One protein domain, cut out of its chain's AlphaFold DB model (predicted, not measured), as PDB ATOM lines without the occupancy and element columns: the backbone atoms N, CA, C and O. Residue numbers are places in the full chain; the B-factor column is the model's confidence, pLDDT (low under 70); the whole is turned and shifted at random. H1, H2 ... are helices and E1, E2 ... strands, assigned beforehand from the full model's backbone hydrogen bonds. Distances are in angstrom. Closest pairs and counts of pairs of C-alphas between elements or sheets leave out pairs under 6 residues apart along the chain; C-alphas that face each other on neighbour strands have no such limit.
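AT A GLANCE: This is residues 81 to 167 and 181 to 222 of the 237 residues of an uncharacterized protein of Acidobacteria bacterium (UniProt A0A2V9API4). A strongly twisted, curled sheet of four strands has helices packed on it: the long H4 runs along E2, E3 and E4, and the kinked H1 packs on the edge strands E1 and E4. H2 folds back beside H1 as a helical hairpin and reaches E4 with residues 106 to 109, while short H3 packs on residues 127 to 131 of H4, away from the sheet. The 129 printed residues hold four named helices, then four named strands, a mixed class; the sheet is antiparallel in the order E1, E2, E3, E4. The whole is compact, with a radius of gyration of the C-alphas of 15.2 A and spans of 48 by 35 by 23 A.

HOW THE PARTS SIT: Edge strand E1, residues 158 to 163, is antiparallel to E2, residues 189 to 197, with N 161 and O 194 2.8 A apart. E3, residues 202 to 212, forms a hairpin with E2, with N 205 and O 193 3.0 A apart. E4, residues 215 to 221, forms a hairpin with E3, with N 210 and O 217 2.9 A apart. E2, E3 and E4 make a meander, each strand the antiparallel neighbour of the one before. H4, residues 124 to 153, is on the sheet at a height of 8.5 A, over E2, E3 and E4, and runs along the strands at 26 degrees to E3 on the local plane. H1, residues 81 to 96, is on one face of the sheet, making two layers, a helix over a sheet; its closest C-alphas to E1 are Glu 84 and Ala 160, 5.5 A. H2, residues 99 to 109, touches H1 at a shallow tilt of 12 degrees, opposite ways, closest at the C-alphas of Phe 90 and Ala 105, 5.1 A. H2 only just touches H4, with 3 pairs of C-alphas within 8 A, closest at Tyr 106 and Glu 142, 7.0 A. H3, residues 114 to 121, touches H4 at a steep tilt of 66 degrees, closest at the C-alphas of Pro 114 and Gly 131, 5.6 A; it is apart from the four strands. O i to N i+4 pairs within hydrogen-bond range number 9 of 12 in H1, 5 of 7 in H2, 2 of 4 in H3 and 24 of 26 in H4.

IN THESE COORDINATES: H1 begins at C-alpha 81, (108.209, 92.179, 150.514), and has a kink of 32 degrees near residue 90. H4 is 43.6 A long and ends at C-alpha 153, (109.675, 72.276, 138.657). E2 is 25.3 A long; E3, 28.6 A long, bends by 60 degrees at residue 208. E4 ends at C-alpha 221, (114.604, 92.359, 132.545).

THE WHOLE: The two C-alphas farthest apart, of Glu 125 and Asn 199, are 48.5 A apart. Residues 168 to 180 are not printed, and C-alphas 167 and 181 are 24.5 A apart across this cut, in the link from E1 to E2. The links printed whole are tight. Mean pLDDT of the printed part is 96.9, and no printed residue is under 70.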
ATOM      1  N   LYS A  81     109.284  93.027 149.977       98.38
ATOM      2  CA  LYS A  81     108.209  92.179 150.514       98.38
ATOM      3  C   LYS A  81     106.873  92.437 149.827       98.38
ATOM      4  O   LYS A  81     106.124  91.488 149.601       98.38
ATOM      5  N   GLY A  82     106.602  93.675 149.432       98.00
ATOM      6  CA  GLY A  82     105.441  94.010 148.619       98.00
ATOM      7  C   GLY A  82     105.520  93.369 147.240       98.00
ATOM      8  O   GLY A  82     104.546  92.762 146.797       98.00
ATOM      9  N   LEU A  83     106.700  93.397 146.610       98.50
ATOM     10  CA  LEU A  83     106.932  92.710 145.338       98.50
ATOM     11  C   LEU A  83     106.768  91.183 145.464       98.50
ATOM     12  O   LEU A  83     106.077  90.577 144.646       98.50
ATOM     13  N   GLU A  84     107.330  90.559 146.509       98.44
ATOM     14  CA  GLU A  84     107.113  89.129 146.803       98.44
ATOM     15  C   GLU A  84     105.620  88.802 146.902       98.44
ATOM     16  O   GLU A  84     105.144  87.846 146.283       98.44
ATOM     17  N   LYS A  85     104.874  89.622 147.653       98.06
ATOM     18  CA  LYS A  85     103.439  89.435 147.868       98.06
ATOM     19  C   LYS A  85     102.654  89.526 146.561       98.06
ATOM     20  O   LYS A  85     101.724  88.748 146.353       98.06
ATOM     21  N   GLN A  86     103.053  90.432 145.672       97.75
ATOM     22  CA  GLN A  86     102.417  90.634 144.374       97.75
ATOM     23  C   GLN A  86     102.539  89.403 143.455       97.75
ATOM     24  O   GLN A  86     101.595  89.080 142.732       97.75
ATOM     25  N   TYR A  87     103.646  88.652 143.524       98.44
ATOM     26  CA  TYR A  87     103.819  87.413 142.752       98.44
ATOM     27  C   TYR A  87     102.939  86.244 143.227       98.44
ATOM     28  O   TYR A  87     102.701  85.312 142.454       98.44
ATOM     29  N   GLU A  88     102.436  86.248 144.468       97.69
ATOM     30  CA  GLU A  88     101.724  85.095 145.042       97.69
ATOM     31  C   GLU A  88     100.507  84.657 144.214       97.69
ATOM     32  O   GLU A  88     100.274  83.456 144.047       97.69
ATOM     33  N   ALA A  89      99.729  85.608 143.684       97.38
ATOM     34  CA  ALA A  89      98.543  85.303 142.884       97.38
ATOM     35  C   ALA A  89      98.911  84.544 141.598       97.38
ATOM     36  O   ALA A  89      98.311  83.508 141.297       97.38
ATOM     37  N   PHE A  90      99.952  85.010 140.901       98.00
ATOM     38  CA  PHE A  90     100.485  84.367 139.704       98.00
ATOM     39  C   PHE A  90     101.030  82.967 140.018       98.00
ATOM     40  O   PHE A  90     100.637  81.992 139.378       98.00
ATOM     41  N   LEU A  91     101.857  82.824 141.059       97.50
ATOM     42  CA  LEU A  91     102.437  81.530 141.444       97.50
ATOM     43  C   LEU A  91     101.371  80.519 141.901       97.50
ATOM     44  O   LEU A  91     101.476  79.321 141.625       97.50
ATOM     45  N   LYS A  92     100.299  80.989 142.548       96.75
ATOM     46  CA  LYS A  92      99.142  80.163 142.912       96.75
ATOM     47  C   LYS A  92      98.373  79.680 141.680       96.75
ATOM     48  O   LYS A  92      97.943  78.525 141.662       96.75
ATOM     49  N   ALA A  93      98.186  80.532 140.671       96.69
ATOM     50  CA  ALA A  93      97.565  80.148 139.402       96.69
ATOM     51  C   ALA A  93      98.445  79.157 138.618       96.69
ATOM     52  O   ALA A  93      97.953  78.137 138.130       96.69
ATOM     53  N   LEU A  94      99.759  79.387 138.605       95.62
ATOM     54  CA  LEU A  94     100.758  78.509 138.000       95.62
ATOM     55  C   LEU A  94     100.751  77.103 138.613       95.62
ATOM     56  O   LEU A  94     100.703  76.115 137.880       95.62
ATOM     57  N   ALA A  95     100.715  76.990 139.944       95.19
ATOM     58  CA  ALA A  95     100.629  75.698 140.631       95.19
ATOM     59  C   ALA A  95      99.367  74.901 140.239       95.19
ATOM     60  O   ALA A  95      99.391  73.671 140.194       95.19
ATOM     61  N   LYS A  96      98.272  75.602 139.914       95.88
ATOM     62  CA  LYS A  96      97.017  75.016 139.419       95.88
ATOM     63  C   LYS A  96      97.004  74.766 137.909       95.88
ATOM     64  O   LYS A  96      96.070  74.134 137.425       95.88
ATOM     65  N   ARG A  97      98.020  75.237 137.177       95.25
ATOM     66  CA  ARG A  97      98.097  75.226 135.706       95.25
ATOM     67  C   ARG A  97      96.902  75.912 135.037       95.25
ATOM     68  O   ARG A  97      96.467  75.501 133.964       95.25
ATOM     69  N   ASP A  98      96.379  76.949 135.678       96.56
ATOM     70  CA  ASP A  98      95.259  77.731 135.165       96.56
ATOM     71  C   ASP A  98      95.800  78.905 134.343       96.56
ATOM     72  O   ASP A  98      96.188  79.935 134.890       96.56
ATOM     73  N   ALA A  99      95.876  78.724 133.023       96.12
ATOM     74  CA  ALA A  99      96.436  79.725 132.116       96.12
ATOM     75  C   ALA A  99      95.666  81.052 132.129       96.12
ATOM     76  O   ALA A  99      96.283  82.110 132.059       96.12
ATOM     77  N   ALA A 100      94.339  81.006 132.268       97.31
ATOM     78  CA  ALA A 100      93.527  82.215 132.324       97.31
ATOM     79  C   ALA A 100      93.783  82.983 133.627       97.31
ATOM     80  O   ALA A 100      93.974  84.198 133.598       97.31
ATOM     81  N   ALA A 101      93.853  82.276 134.760       97.31
ATOM     82  CA  ALA A 101      94.170  82.900 136.039       97.31
ATOM     83  C   ALA A 101      95.622  83.400 136.120       97.31
ATOM     84  O   ALA A 101      95.867  84.389 136.803       97.31
ATOM     85  N   MET A 102      96.577  82.746 135.444       97.44
ATOM     86  CA  MET A 102      97.959  83.236 135.345       97.44
ATOM     87  C   MET A 102      98.013  84.576 134.616       97.44
ATOM     88  O   MET A 102      98.520  85.534 135.194       97.44
ATOM     89  N   ASN A 103      97.417  84.652 133.422       97.25
ATOM     90  CA  ASN A 103      97.363  85.880 132.629       97.25
ATOM     91  C   ASN A 103      96.705  87.013 133.423       97.25
ATOM     92  O   ASN A 103      97.288  88.083 133.593       97.25
ATOM     93  N   GLU A 104      95.533  86.756 134.011       97.19
ATOM     94  CA  GLU A 104      94.833  87.777 134.789       97.19
ATOM     95  C   GLU A 104      95.634  88.230 136.018       97.19
ATOM     96  O   GLU A 104      95.722  89.425 136.291       97.19
ATOM     97  N   ALA A 105      96.267  87.300 136.739       97.19
ATOM     98  CA  ALA A 105      97.111  87.650 137.875       97.19
ATOM     99  C   ALA A 105      98.352  88.448 137.451       97.19
ATOM    100  O   ALA A 105      98.782  89.323 138.199       97.19
ATOM    101  N   TYR A 106      98.923  88.175 136.275       97.81
ATOM    102  CA  TYR A 106     100.134  88.841 135.798       97.81
ATOM    103  C   TYR A 106      99.882  90.286 135.338       97.81
ATOM    104  O   TYR A 106     100.774  91.127 135.438       97.81
ATOM    105  N   LYS A 107      98.647  90.639 134.952       97.31
ATOM    106  CA  LYS A 107      98.272  92.023 134.595       97.31
ATOM    107  C   LYS A 107      98.554  93.054 135.687       97.31
ATOM    108  O   LYS A 107      98.676  94.238 135.388       97.31
ATOM    109  N   ILE A 108      98.703  92.643 136.949       97.25
ATOM    110  CA  ILE A 108      99.120  93.552 138.027       97.25
ATOM    111  C   ILE A 108     100.492  94.195 137.763       97.25
ATOM    112  O   ILE A 108     100.756  95.281 138.272       97.25
ATOM    113  N   PHE A 109     101.340  93.580 136.939       98.12
ATOM    114  CA  PHE A 109     102.638  94.129 136.553       98.12
ATOM    115  C   PHE A 109     102.560  95.139 135.397       98.12
ATOM    116  O   PHE A 109     103.553  95.805 135.116       98.12
ATOM    117  N   PHE A 110     101.394  95.336 134.776       98.25
ATOM    118  CA  PHE A 110     101.213  96.315 133.704       98.25
ATOM    119  C   PHE A 110     101.009  97.713 134.294       98.25
ATOM    120  O   PHE A 110     100.301  97.881 135.298       98.25
ATOM    121  N   ILE A 111     101.607  98.728 133.663       98.06
ATOM    122  CA  ILE A 111     101.365 100.131 134.024       98.06
ATOM    123  C   ILE A 111      99.897 100.460 133.699       98.06
ATOM    124  O   ILE A 111      99.461 100.228 132.571       98.06
ATOM    125  N   PRO A 112      99.117 100.975 134.663       96.00
ATOM    126  CA  PRO A 112      97.769 101.452 134.383       96.00
ATOM    127  C   PRO A 112      97.828 102.725 133.531       96.00
ATOM    128  O   PRO A 112      98.664 103.589 133.780       96.00
ATOM    129  N   GLU A 113      96.930 102.850 132.545       96.69
ATOM    130  CA  GLU A 113      96.888 103.998 131.618       96.69
ATOM    131  C   GLU A 113      98.278 104.322 131.019       96.69
ATOM    132  O   GLU A 113      98.793 105.428 131.223       96.69
ATOM    133  N   PRO A 114      98.915 103.370 130.301       97.56
ATOM    134  CA  PRO A 114     100.317 103.480 129.895       97.56
ATOM    135  C   PRO A 114     100.607 104.774 129.131       97.56
ATOM    136  O   PRO A 114     101.579 105.451 129.452       97.56
ATOM    137  N   ASP A 115      99.722 105.191 128.222       97.75
ATOM    138  CA  ASP A 115      99.879 106.434 127.458       97.75
ATOM    139  C   ASP A 115     100.042 107.662 128.363       97.75
ATOM    140  O   ASP A 115     100.926 108.500 128.174       97.75
ATOM    141  N   ARG A 116      99.195 107.761 129.392       98.12
ATOM    142  CA  ARG A 116      99.211 108.875 130.343       98.12
ATOM    143  C   ARG A 116     100.457 108.829 131.219       98.12
ATOM    144  O   ARG A 116     101.053 109.870 131.498       98.12
ATOM    145  N   TRP A 117     100.843 107.636 131.657       98.25
ATOM    146  CA  TRP A 117     102.030 107.456 132.479       98.25
ATOM    147  C   TRP A 117     103.309 107.786 131.695       98.25
ATOM    148  O   TRP A 117     104.101 108.615 132.144       98.25
ATOM    149  N   PHE A 118     103.483 107.237 130.487       98.50
ATOM    150  CA  PHE A 118     104.651 107.503 129.641       98.50
ATOM    151  C   PHE A 118     104.738 108.972 129.223       98.50
ATOM    152  O   PHE A 118     105.833 109.532 129.248       98.50
ATOM    153  N   ALA A 119     103.614 109.643 128.950       98.31
ATOM    154  CA  ALA A 119     103.593 111.077 128.642       98.31
ATOM    155  C   ALA A 119     104.142 111.974 129.774       98.31
ATOM    156  O   ALA A 119     104.442 113.142 129.536       98.31
ATOM    157  N   THR A 120     104.291 111.447 130.997       98.31
ATOM    158  CA  THR A 120     104.933 112.161 132.112       98.31
ATOM    159  C   THR A 120     106.455 112.209 131.961       98.31
ATOM    160  O   THR A 120     107.081 113.186 132.367       98.31
ATOM    161  N   TYR A 121     107.061 111.171 131.378       98.50
ATOM    162  CA  TYR A 121     108.516 111.000 131.341       98.50
ATOM    163  C   TYR A 121     109.108 111.070 129.940       98.50
ATOM    164  O   TYR A 121     110.306 111.290 129.820       98.50
ATOM    165  N   PHE A 122     108.317 110.882 128.888       98.56
ATOM    166  CA  PHE A 122     108.791 110.744 127.512       98.56
ATOM    167  C   PHE A 122     108.158 111.780 126.589       98.56
ATOM    168  O   PHE A 122     107.180 112.448 126.932       98.56
ATOM    169  N   LYS A 123     108.744 111.934 125.400       98.38
ATOM    170  CA  LYS A 123     108.181 112.806 124.372       98.38
ATOM    171  C   LYS A 123     106.885 112.215 123.843       98.38
ATOM    172  O   LYS A 123     106.744 111.001 123.742       98.38
ATOM    173  N   LYS A 124     105.950 113.088 123.467       98.25
ATOM    174  CA  LYS A 124     104.607 112.694 123.025       98.25
ATOM    175  C   LYS A 124     104.646 111.743 121.826       98.25
ATOM    176  O   LYS A 124     103.836 110.828 121.758       98.25
ATOM    177  N   GLU A 125     105.572 111.968 120.903       98.19
ATOM    178  CA  GLU A 125     105.786 111.154 119.706       98.19
ATOM    179  C   GLU A 125     106.236 109.713 119.997       98.19
ATOM    180  O   GLU A 125     106.014 108.846 119.158       98.19
ATOM    181  N   ASP A 126     106.798 109.442 121.180       98.31
ATOM    182  CA  ASP A 126     107.289 108.112 121.563       98.31
ATOM    183  C   ASP A 126     106.263 107.312 122.391       98.31
ATOM    184  O   ASP A 126     106.407 106.103 122.563       98.31
ATOM    185  N   VAL A 127     105.225 107.971 122.925       98.19
ATOM    186  CA  VAL A 127     104.297 107.394 123.918       98.19
ATOM    187  C   VAL A 127     103.556 106.162 123.396       98.19
ATOM    188  O   VAL A 127     103.499 105.155 124.096       98.19
ATOM    189  N   GLU A 128     103.015 106.225 122.176       97.56
ATOM    190  CA  GLU A 128     102.251 105.113 121.589       97.56
ATOM    191  C   GLU A 128     103.133 103.867 121.414       97.56
ATOM    192  O   GLU A 128     102.762 102.773 121.837       97.56
ATOM    193  N   GLN A 129     104.350 104.048 120.884       97.06
ATOM    194  CA  GLN A 129     105.307 102.953 120.720       97.06
ATOM    195  C   GLN A 129     105.722 102.357 122.070       97.06
ATOM    196  O   GLN A 129     105.805 101.139 122.195       97.06
ATOM    197  N   LEU A 130     105.956 103.190 123.090       97.69
ATOM    198  CA  LEU A 130     106.298 102.721 124.438       97.69
ATOM    199  C   LEU A 130     105.170 101.900 125.074       97.69
ATOM    200  O   LEU A 130     105.453 100.926 125.771       97.69
ATOM    201  N   GLY A 131     103.909 102.263 124.819       97.75
ATOM    202  CA  GLY A 131     102.747 101.476 125.228       97.75
ATOM    203  C   GLY A 131     102.751 100.075 124.608       97.75
ATOM    204  O   GLY A 131     102.620  99.085 125.329       97.75
ATOM    205  N   TRP A 132     102.977  99.973 123.294       97.38
ATOM    206  CA  TRP A 132     103.073  98.682 122.597       97.38
ATOM    207  C   TRP A 132     104.274  97.849 123.051       97.38
ATOM    208  O   TRP A 132     104.140  96.650 123.303       97.38
ATOM    209  N   ASP A 133     105.442  98.479 123.192       96.56
ATOM    210  CA  ASP A 133     106.664  97.817 123.650       96.56
ATOM    211  C   ASP A 133     106.491  97.258 125.067       96.56
ATOM    212  O   ASP A 133     106.947  96.152 125.359       96.56
ATOM    213  N   GLN A 134     105.791  97.986 125.944       97.50
ATOM    214  CA  GLN A 134     105.480  97.505 127.282       97.50
ATOM    215  C   GLN A 134     104.610  96.247 127.251       97.50
ATOM    216  O   GLN A 134     104.893  95.298 127.986       97.50
ATOM    217  N   GLU A 135     103.519  96.262 126.485       96.94
ATOM    218  CA  GLU A 135     102.600  95.124 126.396       96.94
ATOM    219  C   GLU A 135     103.345  93.886 125.887       96.94
ATOM    220  O   GLU A 135     103.319  92.837 126.536       96.94
ATOM    221  N   ALA A 136     104.114  94.040 124.805       96.75
ATOM    222  CA  ALA A 136     104.933  92.972 124.248       96.75
ATOM    223  C   ALA A 136     105.969  92.441 125.253       96.75
ATOM    224  O   ALA A 136     106.135  91.226 125.386       96.75
ATOM    225  N   GLU A 137     106.662  93.322 125.981       96.56
ATOM    226  CA  GLU A 137     107.659  92.912 126.972       96.56
ATOM    227  C   GLU A 137     107.018  92.173 128.157       96.56
ATOM    228  O   GLU A 137     107.541  91.144 128.587       96.56
ATOM    229  N   ASN A 138     105.865  92.632 128.652       97.44
ATOM    230  CA  ASN A 138     105.147  91.949 129.731       97.44
ATOM    231  C   ASN A 138     104.637  90.572 129.298       97.44
ATOM    232  O   ASN A 138     104.800  89.601 130.036       97.44
ATOM    233  N   GLU A 139     104.067  90.454 128.096       96.44
ATOM    234  CA  GLU A 139     103.654  89.153 127.565       96.44
ATOM    235  C   GLU A 139     104.837  88.192 127.401       96.44
ATOM    236  O   GLU A 139     104.725  86.993 127.680       96.44
ATOM    237  N   ASN A 140     105.969  88.696 126.905       96.75
ATOM    238  CA  ASN A 140     107.178  87.900 126.730       96.75
ATOM    239  C   ASN A 140     107.724  87.420 128.074       96.75
ATOM    240  O   ASN A 140     108.131  86.262 128.188       96.75
ATOM    241  N   GLU A 141     107.712  88.279 129.094       97.06
ATOM    242  CA  GLU A 141     108.151  87.909 130.434       97.06
ATOM    243  C   GLU A 141     107.199  86.903 131.089       97.06
ATOM    244  O   GLU A 141     107.666  85.900 131.629       97.06
ATOM    245  N   GLU A 142     105.879  87.077 130.969       97.75
ATOM    246  CA  GLU A 142     104.906  86.092 131.456       97.75
ATOM    247  C   GLU A 142     105.168  84.711 130.832       97.75
ATOM    248  O   GLU A 142     105.339  83.710 131.539       97.75
ATOM    249  N   LYS A 143     105.274  84.651 129.496       97.50
ATOM    250  CA  LYS A 143     105.563  83.414 128.751       97.50
ATOM    251  C   LYS A 143     106.900  82.801 129.181       97.50
ATOM    252  O   LYS A 143     106.987  81.580 129.354       97.50
ATOM    253  N   SER A 144     107.928  83.628 129.377       96.81
ATOM    254  CA  SER A 144     109.254  83.214 129.850       96.81
ATOM    255  C   SER A 144     109.176  82.589 131.245       96.81
ATOM    256  O   SER A 144     109.644  81.464 131.444       96.81
ATOM    257  N   LEU A 145     108.498  83.244 132.192       97.31
ATOM    258  CA  LEU A 145     108.319  82.750 133.557       97.31
ATOM    259  C   LEU A 145     107.569  81.420 133.584       97.31
ATOM    260  O   LEU A 145     108.018  80.477 134.239       97.31
ATOM    261  N   VAL A 146     106.466  81.295 132.840       97.00
ATOM    262  CA  VAL A 146     105.719  80.029 132.719       97.00
ATOM    263  C   VAL A 146     106.600  78.925 132.125       97.00
ATOM    264  O   VAL A 146     106.578  77.782 132.590       97.00
ATOM    265  N   THR A 147     107.403  79.240 131.111       97.19
ATOM    266  CA  THR A 147     108.293  78.267 130.462       97.19
ATOM    267  C   THR A 147     109.390  77.787 131.415       97.19
ATOM    268  O   THR A 147     109.552  76.580 131.615       97.19
ATOM    269  N   ILE A 148     110.107  78.714 132.058       96.00
ATOM    270  CA  ILE A 148     111.217  78.397 132.967       96.00
ATOM    271  C   ILE A 148     110.709  77.654 134.205       96.00
ATOM    272  O   ILE A 148     111.278  76.629 134.578       96.00
ATOM    273  N   THR A 149     109.610  78.094 134.820       94.69
ATOM    274  CA  THR A 149     109.030  77.396 135.982       94.69
ATOM    275  C   THR A 149     108.600  75.967 135.644       94.69
ATOM    276  O   THR A 149     108.859  75.044 136.422       94.69
ATOM    277  N   ASN A 150     108.019  75.737 134.461       94.12
ATOM    278  CA  ASN A 150     107.699  74.390 133.993       94.12
ATOM    279  C   ASN A 150     108.953  73.531 133.776       94.12
ATOM    280  O   ASN A 150     108.938  72.349 134.117       94.12
ATOM    281  N   LEU A 151     110.041  74.098 133.253       94.94
ATOM    282  CA  LEU A 151     111.309  73.382 133.085       94.94
ATOM    283  C   LEU A 151     111.948  73.022 134.436       94.94
ATOM    284  O   LEU A 151     112.424  71.902 134.635       94.94
ATOM    285  N   VAL A 152     111.943  73.965 135.378       93.19
ATOM    286  CA  VAL A 152     112.574  73.812 136.691       93.19
ATOM    287  C   VAL A 152     111.788  72.823 137.551       93.19
ATOM    288  O   VAL A 152     112.356  71.864 138.072       93.19
ATOM    289  N   GLY A 153     110.473  72.993 137.669       90.12
ATOM    290  CA  GLY A 153     109.675  72.276 138.657       90.12
ATOM    291  C   GLY A 153     108.235  72.060 138.228       90.12
ATOM    292  O   GLY A 153     107.334  72.380 138.994       90.12
ATOM    293  N   ARG A 154     107.993  71.503 137.034       89.75
ATOM    294  CA  ARG A 154     106.639  71.226 136.524       89.75
ATOM    295  C   ARG A 154     105.710  70.635 137.596       89.75
ATOM    296  O   ARG A 154     105.939  69.531 138.082       89.75
ATOM    297  N   GLY A 155     104.621  71.337 137.913       86.38
ATOM    298  CA  GLY A 155     103.632  70.903 138.913       86.38
ATOM    299  C   GLY A 155     104.049  71.068 140.380       86.38
ATOM    300  O   GLY A 155     103.300  70.653 141.257       86.38
ATOM    301  N   SER A 156     105.210  71.662 140.653       93.38
ATOM    302  CA  SER A 156     105.608  72.074 142.002       93.38
ATOM    303  C   SER A 156     104.950  73.406 142.353       93.38
ATOM    304  O   SER A 156     104.626  74.201 141.468       93.38
ATOM    305  N   ARG A 157     104.783  73.673 143.650       96.81
ATOM    306  CA  ARG A 157     104.529  75.039 144.114       96.81
ATOM    307  C   ARG A 157     105.843  75.806 144.108       96.81
ATOM    308  O   ARG A 157     106.903  75.220 144.327       96.81
ATOM    309  N   PHE A 158     105.736  77.094 143.826       98.00
ATOM    310  CA  PHE A 158     106.849  78.026 143.805       98.00
ATOM    311  C   PHE A 158     106.597  79.147 144.807       98.00
ATOM    312  O   PHE A 158     105.453  79.546 145.030       98.00
ATOM    313  N   HIS A 159     107.686  79.677 145.347       98.12
ATOM    314  CA  HIS A 159     107.727  80.875 146.171       98.12
ATOM    315  C   HIS A 159     108.670  81.887 145.522       98.12
ATOM    316  O   HIS A 159     109.717  81.496 145.004       98.12
ATOM    317  N   ALA A 160     108.300  83.166 145.548       98.44
ATOM    318  CA  ALA A 160     109.191  84.253 145.166       98.44
ATOM    319  C   ALA A 160     109.896  84.793 146.413       98.44
ATOM    320  O   ALA A 160     109.262  85.010 147.445       98.44
ATOM    321  N   HIS A 161     111.194  85.038 146.296       98.56
ATOM    322  CA  HIS A 161     111.974  85.815 147.241       98.56
ATOM    323  C   HIS A 161     112.593  86.991 146.492       98.56
ATOM    324  O   HIS A 161     113.373  86.793 145.562       98.56
ATOM    325  N   CYS A 162     112.226  88.210 146.874       98.56
ATOM    326  CA  CYS A 162     112.706  89.420 146.224       98.56
ATOM    327  C   CYS A 162     113.704  90.113 147.141       98.56
ATOM    328  O   CYS A 162     113.531  90.170 148.361       98.56
ATOM    329  N   ARG A 163     114.744  90.681 146.542       98.12
ATOM    330  CA  ARG A 163     115.746  91.472 147.251       98.12
ATOM    331  C   ARG A 163     116.328  92.536 146.328       98.12
ATOM    332  O   ARG A 163     116.349  92.326 145.114       98.12
ATOM    333  N   PRO A 164     116.824  93.658 146.869       97.12
ATOM    334  CA  PRO A 164     117.685  94.542 146.097       97.12
ATOM    335  C   PRO A 164     118.870  93.747 145.514       97.12
ATOM    336  O   PRO A 164     119.322  92.782 146.148       97.12
ATOM    337  N   PRO A 165     119.379  94.114 144.328       94.25
ATOM    338  CA  PRO A 165     120.523  93.438 143.729       94.25
ATOM    339  C   PRO A 165     121.737  93.506 144.671       94.25
ATOM    340  O   PRO A 165     122.007  94.540 145.279       94.25
ATOM    341  N   SER A 166     122.482  92.401 144.815       88.00
ATOM    342  CA  SER A 166     123.647  92.344 145.724       88.00
ATOM    343  C   SER A 166     124.840  93.179 145.258       88.00
ATOM    344  O   SER A 166     125.750  93.449 146.041       88.00
ATOM    345  N   HIS A 167     124.851  93.567 143.987       85.25
ATOM    346  CA  HIS A 167     125.873  94.398 143.371       85.25
ATOM    347  C   HIS A 167     125.187  95.472 142.541       85.25
ATOM    348  O   HIS A 167     124.103  95.220 142.018       85.25
ATOM    349  N   ALA A 181     115.112 107.914 125.030       96.19
ATOM    350  CA  ALA A 181     115.585 108.586 126.231       96.19
ATOM    351  C   ALA A 181     114.433 109.348 126.908       96.19
ATOM    352  O   ALA A 181     113.760 110.142 126.242       96.19
ATOM    353  N   PRO A 182     114.210 109.165 128.218       97.50
ATOM    354  CA  PRO A 182     113.196 109.931 128.920       97.50
ATOM    355  C   PRO A 182     113.625 111.401 129.083       97.50
ATOM    356  O   PRO A 182     114.800 111.716 129.263       97.50
ATOM    357  N   LEU A 183     112.649 112.307 129.041       97.94
ATOM    358  CA  LEU A 183     112.776 113.735 129.340       97.94
ATOM    359  C   LEU A 183     113.048 113.997 130.826       97.94
ATOM    360  O   LEU A 183     113.718 114.970 131.166       97.94
ATOM    361  N   LEU A 184     112.508 113.142 131.699       97.38
ATOM    362  CA  LEU A 184     112.670 113.199 133.150       97.38
ATOM    363  C   LEU A 184     113.173 111.849 133.672       97.38
ATOM    364  O   LEU A 184     112.780 110.818 133.129       97.38
ATOM    365  N   PRO A 185     113.987 111.807 134.741       97.31
ATOM    366  CA  PRO A 185     114.376 110.542 135.353       97.31
ATOM    367  C   PRO A 185     113.149 109.696 135.724       97.31
ATOM    368  O   PRO A 185     112.288 110.140 136.483       97.31
ATOM    369  N   VAL A 186     113.080 108.475 135.190       97.88
ATOM    370  CA  VAL A 186     112.064 107.485 135.570       97.88
ATOM    371  C   VAL A 186     112.539 106.799 136.856       97.88
ATOM    372  O   VAL A 186     113.683 106.337 136.878       97.88
ATOM    373  N   PRO A 187     111.713 106.698 137.916       97.44
ATOM    374  CA  PRO A 187     112.096 106.056 139.174       97.44
ATOM    375  C   PRO A 187     112.083 104.525 139.033       97.44
ATOM    376  O   PRO A 187     111.225 103.841 139.585       97.44
ATOM    377  N   VAL A 188     113.002 103.993 138.224       97.38
ATOM    378  CA  VAL A 188     113.173 102.552 138.028       97.38
ATOM    379  C   VAL A 188     113.924 101.967 139.217       97.38
ATOM    380  O   VAL A 188     115.010 102.422 139.571       97.38
ATOM    381  N   GLU A 189     113.360 100.915 139.787       97.38
ATOM    382  CA  GLU A 189     113.952 100.111 140.844       97.38
ATOM    383  C   GLU A 189     114.267  98.717 140.328       97.38
ATOM    384  O   GLU A 189     113.516  98.127 139.552       97.38
ATOM    385  N   GLN A 190     115.387  98.171 140.781       97.31
ATOM    386  CA  GLN A 190     115.821  96.839 140.399       97.31
ATOM    387  C   GLN A 190     115.682  95.883 141.569       97.31
ATOM    388  O   GLN A 190     116.072  96.193 142.695       97.31
ATOM    389  N   PHE A 191     115.168  94.695 141.274       97.75
ATOM    390  CA  PHE A 191     115.061  93.603 142.230       97.75
ATOM    391  C   PHE A 191     115.578  92.317 141.601       97.75
ATOM    392  O   PHE A 191     115.252  91.983 140.461       97.75
ATOM    393  N   GLU A 192     116.364  91.569 142.368       97.88
ATOM    394  CA  GLU A 192     116.588  90.162 142.083       97.88
ATOM    395  C   GLU A 192     115.409  89.368 142.650       97.88
ATOM    396  O   GLU A 192     115.127  89.431 143.850       97.88
ATOM    397  N   VAL A 193     114.719  88.635 141.780       98.38
ATOM    398  CA  VAL A 193     113.583  87.781 142.127       98.38
ATOM    399  C   VAL A 193     114.026  86.328 141.987       98.38
ATOM    400  O   VAL A 193     114.195  85.826 140.875       98.38
ATOM    401  N   GLU A 194     114.243  85.655 143.117       98.50
ATOM    402  CA  GLU A 194     114.515  84.218 143.179       98.50
ATOM    403  C   GLU A 194     113.189  83.455 143.278       98.50
ATOM    404  O   GLU A 194     112.404  83.657 144.202       98.50
ATOM    405  N   PHE A 195     112.950  82.543 142.343       98.44
ATOM    406  CA  PHE A 195     111.830  81.613 142.380       98.44
ATOM    407  C   PHE A 195     112.326  80.247 142.843       98.44
ATOM    408  O   PHE A 195     113.105  79.591 142.147       98.44
ATOM    409  N   ALA A 196     111.849  79.797 144.000       98.31
ATOM    410  CA  ALA A 196     112.201  78.509 144.588       98.31
ATOM    411  C   ALA A 196     111.004  77.552 144.552       98.31
ATOM    412  O   ALA A 196     109.913  77.894 145.006       98.31
ATOM    413  N   ALA A 197     111.207  76.351 144.014       97.94
ATOM    414  CA  ALA A 197     110.223  75.277 144.021       97.94
ATOM    415  C   ALA A 197     110.323  74.436 145.304       97.94
ATOM    416  O   ALA A 197     111.415  74.226 145.831       97.94
ATOM    417  N   ASP A 198     109.206  73.835 145.728       96.88
ATOM    418  CA  ASP A 198     109.154  72.905 146.875       96.88
ATOM    419  C   ASP A 198     110.120  71.707 146.742       96.88
ATOM    420  O   ASP A 198     110.499  71.085 147.730       96.88
ATOM    421  N   ASN A 199     110.539  71.371 145.517       94.81
ATOM    422  CA  ASN A 199     111.505  70.304 145.240       94.81
ATOM    423  C   ASN A 199     112.982  70.740 145.381       94.81
ATOM    424  O   ASN A 199     113.878  69.992 144.993       94.81
ATOM    425  N   GLY A 200     113.235  71.951 145.887       96.69
ATOM    426  CA  GLY A 200     114.567  72.508 146.136       96.69
ATOM    427  C   GLY A 200     115.251  73.133 144.917       96.69
ATOM    428  O   GLY A 200     116.312  73.738 145.062       96.69
ATOM    429  N   LYS A 201     114.673  73.024 143.715       97.56
ATOM    430  CA  LYS A 201     115.204  73.705 142.529       97.56
ATOM    431  C   LYS A 201     114.793  75.172 142.521       97.56
ATOM    432  O   LYS A 201     113.698  75.520 142.953       97.56
ATOM    433  N   LYS A 202     115.655  76.024 141.973       97.75
ATOM    434  CA  LYS A 202     115.431  77.467 141.931       97.75
ATOM    435  C   LYS A 202     116.069  78.126 140.717       97.75
ATOM    436  O   LYS A 202     116.975  77.556 140.113       97.75
ATOM    437  N   PHE A 203     115.595  79.318 140.388       97.50
ATOM    438  CA  PHE A 203     116.201  80.217 139.408       97.50
ATOM    439  C   PHE A 203     115.972  81.666 139.843       97.50
ATOM    440  O   PHE A 203     115.027  81.935 140.581       97.50
ATOM    441  N   SER A 204     116.813  82.586 139.376       97.31
ATOM    442  CA  SER A 204     116.674  84.015 139.667       97.31
ATOM    443  C   SER A 204     116.597  84.821 138.382       97.31
ATOM    444  O   SER A 204     117.245  84.478 137.390       97.31
ATOM    445  N   ILE A 205     115.843  85.914 138.423       96.81
ATOM    446  CA  ILE A 205     115.838  86.953 137.392       96.81
ATOM    447  C   ILE A 205     116.180  88.297 138.030       96.81
ATOM    448  O   ILE A 205     115.857  88.542 139.189       96.81
ATOM    449  N   LEU A 206     116.820  89.177 137.264       96.50
ATOM    450  CA  LEU A 206     116.906  90.594 137.602       96.50
ATOM    451  C   LEU A 206     115.772  91.302 136.860       96.50
ATOM    452  O   LEU A 206     115.715  91.222 135.633       96.50
ATOM    453  N   GLY A 207     114.863  91.941 137.589       97.12
ATOM    454  CA  GLY A 207     113.740  92.686 137.025       97.12
ATOM    455  C   GLY A 207     113.850  94.175 137.326       97.12
ATOM    456  O   GLY A 207     114.324  94.565 138.394       97.12
ATOM    457  N   ASN A 208     113.397  94.993 136.381       98.00
ATOM    458  CA  ASN A 208     113.264  96.438 136.503       98.00
ATOM    459  C   ASN A 208     111.787  96.753 136.720       98.00
ATOM    460  O   ASN A 208     110.927  96.278 135.972       98.00
ATOM    461  N   PHE A 209     111.495  97.559 137.733       98.50
ATOM    462  CA  PHE A 209     110.140  97.880 138.148       98.50
ATOM    463  C   PHE A 209     109.972  99.378 138.385       98.50
ATOM    464  O   PHE A 209     110.925 100.079 138.701       98.50
ATOM    465  N   VAL A 210     108.741  99.863 138.270       98.44
ATOM    466  CA  VAL A 210     108.327 101.183 138.764       98.44
ATOM    467  C   VAL A 210     107.183 101.006 139.752       98.44
ATOM    468  O   VAL A 210     106.331 100.140 139.554       98.44
ATOM    469  N   TYR A 211     107.136 101.802 140.815       98.25
ATOM    470  CA  TYR A 211     106.056 101.717 141.798       98.25
ATOM    471  C   TYR A 211     104.932 102.706 141.464       98.25
ATOM    472  O   TYR A 211     105.124 103.920 141.525       98.25
ATOM    473  N   VAL A 212     103.765 102.194 141.060       97.12
ATOM    474  CA  VAL A 212     102.647 102.994 140.529       97.12
ATOM    475  C   VAL A 212     101.321 102.489 141.082       97.12
ATOM    476  O   VAL A 212     100.979 101.309 140.934       97.12
ATOM    477  N   ASP A 213     100.565 103.403 141.691       95.06
ATOM    478  CA  ASP A 213      99.244 103.153 142.280       95.06
ATOM    479  C   ASP A 213      99.236 101.975 143.261       95.06
ATOM    480  O   ASP A 213      98.375 101.097 143.214       95.06
ATOM    481  N   GLY A 214     100.241 101.942 144.140       96.25
ATOM    482  CA  GLY A 214     100.344 100.938 145.196       96.25
ATOM    483  C   GLY A 214     100.796  99.552 144.729       96.25
ATOM    484  O   GLY A 214     100.562  98.587 145.446       96.25
ATOM    485  N   ALA A 215     101.397  99.421 143.542       97.81
ATOM    486  CA  ALA A 215     101.920  98.152 143.037       97.81
ATOM    487  C   ALA A 215     103.173  98.352 142.172       97.81
ATOM    488  O   ALA A 215     103.342  99.387 141.523       97.81
ATOM    489  N   PHE A 216     104.023  97.330 142.109       98.38
ATOM    490  CA  PHE A 216     105.184  97.314 141.222       98.38
ATOM    491  C   PHE A 216     104.773  96.966 139.793       98.38
ATOM    492  O   PHE A 216     104.055  95.995 139.564       98.38
ATOM    493  N   ARG A 217     105.245  97.723 138.807       98.38
ATOM    494  CA  ARG A 217     104.981  97.488 137.384       98.38
ATOM    495  C   ARG A 217     106.266  97.092 136.698       98.38
ATOM    496  O   ARG A 217     107.270  97.777 136.866       98.38
ATOM    497  N   PHE A 218     106.244  95.990 135.967       98.56
ATOM    498  CA  PHE A 218     107.414  95.481 135.279       98.56
ATOM    499  C   PHE A 218     107.711  96.339 134.046       98.56
ATOM    500  O   PHE A 218     106.826  96.637 133.239       98.56
ATOM    501  N   VAL A 219     108.971  96.750 133.922       98.19
ATOM    502  CA  VAL A 219     109.463  97.603 132.833       98.19
ATOM    503  C   VAL A 219     110.711  97.032 132.165       98.19
ATOM    504  O   VAL A 219     111.434  97.765 131.502       98.19
ATOM    505  N   GLY A 220     110.971  95.732 132.302       96.50
ATOM    506  CA  GLY A 220     112.032  95.029 131.577       96.50
ATOM    507  C   GLY A 220     112.931  94.189 132.476       96.50
ATOM    508  O   GLY A 220     112.948  94.324 133.700       96.50
ATOM    509  N   LYS A 221     113.713  93.309 131.861       94.56
ATOM    510  CA  LYS A 221     114.604  92.359 132.545       94.56
ATOM    511  C   LYS A 221     116.080  92.727 132.425       94.56
ATOM    512  O   LYS A 221     116.510  93.458 131.538       94.56
ATOM    513  N   GLY A 222     116.892  92.135 133.291       93.44
ATOM    514  CA  GLY A 222     118.326  92.372 133.330       93.44
ATOM    515  C   GLY A 222     118.645  93.777 133.829       93.44
ATOM    516  O   GLY A 222     117.952  94.323 134.680       93.44
TER     517      GLY A 222